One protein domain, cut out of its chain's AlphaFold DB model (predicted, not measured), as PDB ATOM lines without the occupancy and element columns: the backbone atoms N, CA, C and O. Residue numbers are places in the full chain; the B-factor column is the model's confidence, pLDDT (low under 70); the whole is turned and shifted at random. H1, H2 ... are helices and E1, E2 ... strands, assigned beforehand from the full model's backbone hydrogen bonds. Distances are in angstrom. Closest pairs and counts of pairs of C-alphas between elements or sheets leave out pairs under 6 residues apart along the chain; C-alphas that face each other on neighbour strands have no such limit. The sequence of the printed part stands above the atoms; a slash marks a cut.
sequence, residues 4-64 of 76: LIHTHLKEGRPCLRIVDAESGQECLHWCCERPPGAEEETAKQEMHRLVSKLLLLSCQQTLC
ATOM      1  N   LEU A   4     130.588 274.328 304.356       92.06
ATOM      2  CA  LEU A   4     131.126 273.130 303.729       92.06
ATOM      3  C   LEU A   4     130.133 272.638 302.682       92.06
ATOM      4  O   LEU A   4     129.007 272.246 303.002       92.06
ATOM      5  N   ILE A   5     130.565 272.668 301.424       93.81
ATOM      6  CA  ILE A   5     129.773 272.224 300.282       93.81
ATOM      7  C   ILE A   5     130.214 270.811 299.907       93.81
ATOM      8  O   ILE A   5     131.320 270.601 299.416       93.81
ATOM      9  N   HIS A   6     129.325 269.845 300.106       94.50
ATOM     10  CA  HIS A   6     129.525 268.461 299.699       94.50
ATOM     11  C   HIS A   6     128.697 268.182 298.450       94.50
ATOM     12  O   HIS A   6     127.474 268.337 298.456       94.50
ATOM     13  N   THR A   7     129.356 267.732 297.389       93.88
ATOM     14  CA  THR A   7     128.694 267.298 296.156       93.88
ATOM     15  C   THR A   7     129.063 265.857 295.859       93.88
ATOM     16  O   THR A   7     130.189 265.428 296.104       93.88
ATOM     17  N   HIS A   8     128.096 265.086 295.380       93.25
ATOM     18  CA  HIS A   8     128.327 263.717 294.934       93.25
ATOM     19  C   HIS A   8     127.274 263.307 293.908       93.25
ATOM     20  O   HIS A   8     126.230 263.947 293.777       93.25
ATOM     21  N   LEU A   9     127.555 262.224 293.188       90.69
ATOM     22  CA  LEU A   9     126.579 261.570 292.326       90.69
ATOM     23  C   LEU A   9     126.017 260.350 293.055       90.69
ATOM     24  O   LEU A   9     126.771 259.468 293.463       90.69
ATOM     25  N   LYS A  10     124.695 260.279 293.192       88.06
ATOM     26  CA  LYS A  10     123.977 259.104 293.690       88.06
ATOM     27  C   LYS A  10     123.221 258.488 292.521       88.06
ATOM     28  O   LYS A  10     122.306 259.108 291.992       88.06
ATOM     29  N   GLU A  11     123.640 257.303 292.073       87.38
ATOM     30  CA  GLU A  11     123.045 256.622 290.906       87.38
ATOM     31  C   GLU A  11     123.060 257.500 289.635       87.38
ATOM     32  O   GLU A  11     122.079 257.590 288.901       87.38
ATOM     33  N   GLY A  12     124.163 258.227 289.411       84.69
ATOM     34  CA  GLY A  12     124.307 259.163 288.288       84.69
ATOM     35  C   GLY A  12     123.558 260.491 288.452       84.69
ATOM     36  O   GLY A  12     123.635 261.341 287.569       84.69
ATOM     37  N   ARG A  13     122.862 260.704 289.576       85.81
ATOM     38  CA  ARG A  13     122.089 261.920 289.855       85.81
ATOM     39  C   ARG A  13     122.845 262.850 290.805       85.81
ATOM     40  O   ARG A  13     123.386 262.371 291.804       85.81
ATOM     41  N   PRO A  14     122.904 264.164 290.529       89.62
ATOM     42  CA  PRO A  14     123.622 265.101 291.378       89.62
ATOM     43  C   PRO A  14     122.918 265.287 292.720       89.62
ATOM     44  O   PRO A  14     121.702 265.469 292.787       89.62
ATOM     45  N   CYS A  15     123.716 265.276 293.780       92.81
ATOM     46  CA  CYS A  15     123.318 265.598 295.137       92.81
ATOM     47  C   CYS A  15     124.234 266.686 295.702       92.81
ATOM     48  O   CYS A  15     125.444 266.704 295.459       92.81
ATOM     49  N   LEU A  16     123.639 267.572 296.488       94.19
ATOM     50  CA  LEU A  16     124.260 268.701 297.156       94.19
ATOM     51  C   LEU A  16     123.885 268.670 298.636       94.19
ATOM     52  O   LEU A  16     122.709 268.584 298.989       94.19
ATOM     53  N   ARG A  17     124.885 268.808 299.502       94.88
ATOM     54  CA  ARG A  17     124.695 269.004 300.937       94.88
ATOM     55  C   ARG A  17     125.555 270.166 301.413       94.88
ATOM     56  O   ARG A  17     126.769 270.148 301.228       94.88
ATOM     57  N   ILE A  18     124.929 271.157 302.032       93.69
ATOM     58  CA  ILE A  18     125.578 272.342 302.591       93.69
ATOM     59  C   ILE A  18     125.459 272.280 304.107       93.69
ATOM     60  O   ILE A  18     124.365 272.110 304.648       93.69
ATOM     61  N   VAL A  19     126.599 272.423 304.771       92.50
ATOM     62  CA  VAL A  19     126.725 272.370 306.226       92.50
ATOM     63  C   VAL A  19     127.370 273.667 306.702       92.50
ATOM     64  O   VAL A  19     128.342 274.127 306.098       92.50
ATOM     65  N   ASP A  20     126.835 274.260 307.763       90.25
ATOM     66  CA  ASP A  20     127.463 275.384 308.454       90.25
ATOM     67  C   ASP A  20     128.797 274.934 309.069       90.25
ATOM     68  O   ASP A  20     128.846 273.963 309.823       90.25
ATOM     69  N   ALA A  21     129.899 275.597 308.710       88.25
ATOM     70  CA  ALA A  21     131.239 275.136 309.080       88.25
ATOM     71  C   ALA A  21     131.555 275.314 310.575       88.25
ATOM     72  O   ALA A  21     132.489 274.687 311.068       88.25
ATOM     73  N   GLU A  22     130.812 276.168 311.284       88.62
ATOM     74  CA  GLU A  22     131.056 276.479 312.696       88.62
ATOM     75  C   GLU A  22     130.249 275.552 313.616       88.62
ATOM     76  O   GLU A  22     130.792 274.974 314.555       88.62
ATOM     77  N   SER A  23     128.962 275.368 313.324       88.56
ATOM     78  CA  SER A  23     128.041 274.529 314.102       88.56
ATOM     79  C   SER A  23     127.988 273.073 313.635       88.56
ATOM     80  O   SER A  23     127.527 272.207 314.378       88.56
ATOM     81  N   GLY A  24     128.412 272.789 312.402       87.88
ATOM     82  CA  GLY A  24     128.225 271.482 311.774       87.88
ATOM     83  C   GLY A  24     126.768 271.173 311.413       87.88
ATOM     84  O   GLY A  24     126.462 270.041 311.035       87.88
ATOM     85  N   GLN A  25     125.856 272.145 311.527       89.44
ATOM     86  CA  GLN A  25     124.444 271.946 311.222       89.44
ATOM     87  C   GLN A  25     124.221 271.852 309.708       89.44
ATOM     88  O   GLN A  25     124.733 272.660 308.933       89.44
ATOM     89  N   GLU A  26     123.410 270.887 309.275       91.62
ATOM     90  CA  GLU A  26     122.956 270.825 307.887       91.62
ATOM     91  C   GLU A  26     122.007 271.995 307.588       91.62
ATOM     92  O   GLU A  26     120.967 272.160 308.229       91.62
ATOM     93  N   CYS A  27     122.375 272.815 306.607       90.38
ATOM     94  CA  CYS A  27     121.587 273.965 306.170       90.38
ATOM     95  C   CYS A  27     120.755 273.647 304.926       90.38
ATOM     96  O   CYS A  27     119.677 274.205 304.734       90.38
ATOM     97  N   LEU A  28     121.268 272.772 304.057       92.69
ATOM     98  CA  LEU A  28     120.569 272.329 302.859       92.69
ATOM     99  C   LEU A  28     121.022 270.940 302.457       92.69
ATOM    100  O   LEU A  28     122.212 270.653 302.382       92.69
ATOM    101  N   HIS A  29     120.047 270.120 302.097       92.50
ATOM    102  CA  HIS A  29     120.252 268.855 301.425       92.50
ATOM    103  C   HIS A  29     119.301 268.796 300.236       92.50
ATOM    104  O   HIS A  29     118.103 269.068 300.345       92.50
ATOM    105  N   TRP A  30     119.869 268.507 299.076       92.50
ATOM    106  CA  TRP A  30     119.148 268.326 297.835       92.50
ATOM    107  C   TRP A  30     119.752 267.153 297.075       92.50
ATOM    108  O   TRP A  30     120.966 267.061 296.922       92.50
ATOM    109  N   CYS A  31     118.902 266.275 296.569       89.56
ATOM    110  CA  CYS A  31     119.268 265.263 295.595       89.56
ATOM    111  C   CYS A  31     118.311 265.394 294.426       89.56
ATOM    112  O   CYS A  31     117.116 265.596 294.627       89.56
ATOM    113  N   CYS A  32     118.829 265.293 293.207       84.62
ATOM    114  CA  CYS A  32     117.991 265.347 292.024       84.62
ATOM    115  C   CYS A  32     117.054 264.134 291.996       84.62
ATOM    116  O   CYS A  32     117.463 263.022 291.666       84.62
ATOM    117  N   GLU A  33     115.782 264.353 292.315       76.19
ATOM    118  CA  GLU A  33     114.715 263.361 292.205       76.19
ATOM    119  C   GLU A  33     114.106 263.426 290.804       76.19
ATOM    120  O   GLU A  33     112.938 263.752 290.624       76.19
ATOM    121  N   ARG A  34     114.908 263.167 289.764       70.75
ATOM    122  CA  ARG A  34     114.356 263.019 288.413       70.75
ATOM    123  C   ARG A  34     113.902 261.569 288.222       70.75
ATOM    124  O   ARG A  34     114.770 260.686 288.183       70.75
ATOM    125  N   PRO A  35     112.590 261.283 288.106       65.81
ATOM    126  CA  PRO A  35     112.151 259.973 287.663       65.81
ATOM    127  C   PRO A  35     112.528 259.766 286.185       65.81
ATOM    128  O   PRO A  35     112.551 260.727 285.406       65.81
ATOM    129  N   PRO A  36     112.856 258.528 285.776       63.56
ATOM    130  CA  PRO A  36     113.106 258.218 284.374       63.56
ATOM    131  C   PRO A  36     111.848 258.539 283.551       63.56
ATOM    132  O   PRO A  36     110.768 258.043 283.853       63.56
ATOM    133  N   GLY A  37     111.986 259.411 282.546       66.25
ATOM    134  CA  GLY A  37     110.867 259.896 281.723       66.25
ATOM    135  C   GLY A  37     110.250 261.230 282.162       66.25
ATOM    136  O   GLY A  37     109.312 261.686 281.519       66.25
ATOM    137  N   ALA A  38     110.769 261.880 283.212       66.88
ATOM    138  CA  ALA A  38     110.299 263.206 283.616       66.88
ATOM    139  C   ALA A  38     110.536 264.258 282.524       66.88
ATOM    140  O   ALA A  38     111.660 264.392 282.008       66.88
ATOM    141  N   GLU A  39     109.489 265.031 282.240       74.88
ATOM    142  CA  GLU A  39     109.511 266.142 281.296       74.88
ATOM    143  C   GLU A  39     110.586 267.176 281.665       74.88
ATOM    144  O   GLU A  39     110.997 267.329 282.819       74.88
ATOM    145  N   GLU A  40     111.072 267.899 280.657       74.12
ATOM    146  CA  GLU A  40     112.079 268.949 280.839       74.12
ATOM    147  C   GLU A  40     111.602 270.042 281.813       74.12
ATOM    148  O   GLU A  40     112.397 270.594 282.575       74.12
ATOM    149  N   GLU A  41     110.292 270.294 281.849       74.06
ATOM    150  CA  GLU A  41     109.657 271.259 282.747       74.06
ATOM    151  C   GLU A  41     109.845 270.885 284.225       74.06
ATOM    152  O   GLU A  41     110.173 271.733 285.055       74.06
ATOM    153  N   THR A  42     109.750 269.597 284.564       77.06
ATOM    154  CA  THR A  42     109.959 269.121 285.938       77.06
ATOM    155  C   THR A  42     111.415 269.315 286.374       77.06
ATOM    156  O   THR A  42     111.686 269.686 287.515       77.06
ATOM    157  N   ALA A  43     112.367 269.131 285.452       77.50
ATOM    158  CA  ALA A  43     113.784 269.373 285.719       77.50
ATOM    159  C   ALA A  43     114.083 270.868 285.938       77.50
ATOM    160  O   ALA A  43     114.852 271.214 286.838       77.50
ATOM    161  N   LYS A  44     113.445 271.756 285.162       82.56
ATOM    162  CA  LYS A  44     113.542 273.212 285.356       82.56
ATOM    163  C   LYS A  44     112.995 273.621 286.719       82.56
ATOM    164  O   LYS A  44     113.676 274.330 287.455       82.56
ATOM    165  N   GLN A  45     111.823 273.123 287.101       84.38
ATOM    166  CA  GLN A  45     111.219 273.428 288.402       84.38
ATOM    167  C   GLN A  45     112.104 272.994 289.579       84.38
ATOM    168  O   GLN A  45     112.279 273.757 290.532       84.38
ATOM    169  N   GLU A  46     112.720 271.816 289.497       85.38
ATOM    170  CA  GLU A  46     113.659 271.339 290.516       85.38
ATOM    171  C   GLU A  46     114.908 272.222 290.621       85.38
ATOM    172  O   GLU A  46     115.330 272.593 291.721       85.38
ATOM    173  N   MET A  47     115.457 272.653 289.484       86.69
ATOM    174  CA  MET A  47     116.555 273.619 289.470       86.69
ATOM    175  C   MET A  47     116.160 274.969 290.080       86.69
ATOM    176  O   MET A  47     116.907 275.520 290.889       86.69
ATOM    177  N   HIS A  48     114.981 275.497 289.743       88.31
ATOM    178  CA  HIS A  48     114.480 276.754 290.303       88.31
ATOM    179  C   HIS A  48     114.308 276.668 291.825       88.31
ATOM    180  O   HIS A  48     114.663 277.607 292.547       88.31
ATOM    181  N   ARG A  49     113.820 275.531 292.335       88.00
ATOM    182  CA  ARG A  49     113.709 275.268 293.778       88.00
ATOM    183  C   ARG A  49     115.074 275.259 294.454       88.00
ATOM    184  O   ARG A  49     115.224 275.876 295.510       88.00
ATOM    185  N   LEU A  50     116.066 274.602 293.854       90.75
ATOM    186  CA  LEU A  50     117.430 274.584 294.376       90.75
ATOM    187  C   LEU A  50     118.023 275.999 294.443       90.75
ATOM    188  O   LEU A  50     118.497 276.408 295.503       90.75
ATOM    189  N   VAL A  51     117.936 276.768 293.354       90.44
ATOM    190  CA  VAL A  51     118.438 278.154 293.301       90.44
ATOM    191  C   VAL A  51     117.748 279.031 294.343       90.44
ATOM    192  O   VAL A  51     118.417 279.771 295.058       90.44
ATOM    193  N   SER A  52     116.429 278.902 294.501       89.12
ATOM    194  CA  SER A  52     115.671 279.652 295.511       89.12
ATOM    195  C   SER A  52     116.165 279.363 296.930       89.12
ATOM    196  O   SER A  52     116.363 280.287 297.716       89.12
ATOM    197  N   LYS A  53     116.426 278.092 297.260       88.69
ATOM    198  CA  LYS A  53     116.968 277.713 298.573       88.69
ATOM    199  C   LYS A  53     118.391 278.239 298.789       88.69
ATOM    200  O   LYS A  53     118.698 278.706 299.882       88.69
ATOM    201  N   LEU A  54     119.241 278.200 297.761       90.81
ATOM    202  CA  LEU A  54     120.601 278.750 297.823       90.81
ATOM    203  C   LEU A  54     120.592 280.267 298.037       90.81
ATOM    204  O   LEU A  54     121.343 280.772 298.870       90.81
ATOM    205  N   LEU A  55     119.704 280.981 297.340       89.69
ATOM    206  CA  LEU A  55     119.509 282.414 297.539       89.69
ATOM    207  C   LEU A  55     119.058 282.707 298.969       89.69
ATOM    208  O   LEU A  55     119.671 283.538 299.629       89.69
ATOM    209  N   LEU A  56     118.062 281.985 299.487       87.00
ATOM    210  CA  LEU A  56     117.601 282.159 300.868       87.00
ATOM    211  C   LEU A  56     118.720 281.929 301.891       87.00
ATOM    212  O   LEU A  56     118.846 282.720 302.823       87.00
ATOM    213  N   LEU A  57     119.562 280.913 301.694       85.81
ATOM    214  CA  LEU A  57     120.737 280.689 302.541       85.81
ATOM    215  C   LEU A  57     121.731 281.855 302.470       85.81
ATOM    216  O   LEU A  57     122.182 282.334 303.506       85.81
ATOM    217  N   SER A  58     122.020 282.369 301.272       83.25
ATOM    218  CA  SER A  58     122.898 283.538 301.109       83.25
ATOM    219  C   SER A  58     122.308 284.821 301.718       83.25
ATOM    220  O   SER A  58     123.035 285.649 302.270       83.25
ATOM    221  N   CYS A  59     120.978 284.963 301.690       79.56
ATOM    222  CA  CYS A  59     120.250 286.092 302.264       79.56
ATOM    223  C   CYS A  59     120.227 286.051 303.798       79.56
ATOM    224  O   CYS A  59     120.350 287.086 304.448       79.56
ATOM    225  N   GLN A  60     120.108 284.863 304.400       68.69
ATOM    226  CA  GLN A  60     120.211 284.709 305.856       68.69
ATOM    227  C   GLN A  60     121.592 285.134 306.369       68.69
ATOM    228  O   GLN A  60     121.688 285.739 307.434       68.69
ATOM    229  N   GLN A  61     122.650 284.914 305.583       58.16
ATOM    230  CA  GLN A  61     123.978 285.437 305.909       58.16
ATOM    231  C   GLN A  61     124.080 286.960 305.787       58.16
ATOM    232  O   GLN A  61     124.816 287.579 306.548       58.16
ATOM    233  N   THR A  62     123.353 287.581 304.854       52.41
ATOM    234  CA  THR A  62     123.400 289.042 304.654       52.41
ATOM    235  C   THR A  62     122.491 289.813 305.614       52.41
ATOM    236  O   THR A  62     122.783 290.968 305.911       52.41
ATOM    237  N   LEU A  63     121.432 289.197 306.151       47.78
ATOM    238  CA  LEU A  63     120.544 289.824 307.143       47.78
ATOM    239  C   LEU A  63     121.053 289.706 308.588       47.78
ATOM    240  O   LEU A  63     120.644 290.488 309.446       47.78
ATOM    241  N   CYS A  64     121.980 288.790 308.866       41.34
ATOM    242  CA  CYS A  64     122.697 288.744 310.135       41.34
ATOM    243  C   CYS A  64     124.031 289.497 310.037       41.34
ATOM    244  O   CYS A  64     125.103 288.901 310.045       41.34
TER     245      CYS A  64
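AT A GLANCE: This is residues 4 to 64 of the 76 residues of an uncharacterized protein of Porticoccus sp (UniProt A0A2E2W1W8). A small three-stranded antiparallel sheet has one long helix, H1, beside its edge strand E3; the helix only grazes the sheet, and the whole is flat. The turn at residues 36 to 41 sticks out at one end, and residues 58 to 64, of which 58 to 63 belong to H1, stick out too. The printed part has 61 residues, with E1, E2, E3 and then H1 along the chain; the sheet's order is E1, E2, E3, and the class is mixed, helices and strands. It is loose, with a radius of gyration of the C-alphas of 13.4 A and spans of 41 by 23 by 11 A.

HOW THE PARTS SIT: E1, residues 4 to 10, E2, residues 13 to 20, and E3, residues 26 to 31, form a meander, each strand the antiparallel neighbour of the one before. E1 and E2 are a hairpin at 160 degrees; N 6 and O 17 are 2.8 A apart, within hydrogen-bond range. E2 and E3 are a hairpin at 177 degrees, with N 16 and O 30 within hydrogen-bond range at 2.8 A. H1, residues 40 to 63, is on the sheet but only grazes it, with its residues 46 to 57. The closest C-alphas of E3 and H1 are those of Trp 30 and Leu 50, 7.4 A apart. In H1 every O i to N i+4 pair is within hydrogen-bond range.

IN THESE COORDINATES: E1 begins at C-alpha 4 (131.126, 273.130, 303.729) and is 18.7 A long. E2 is 23.6 A long and E3 14.0 A. H1 is 34.6 A long, from C-alpha 40 (112.079, 268.949, 280.839) to C-alpha 63 (120.544, 289.824, 307.143).

THE WHOLE: The two C-alphas farthest apart, those of Gly 37 and Cys 64, are 42.2 A apart. The printed part has no cut and no long link. Residues 35 to 38 and 60 to 64 have a pLDDT under 70.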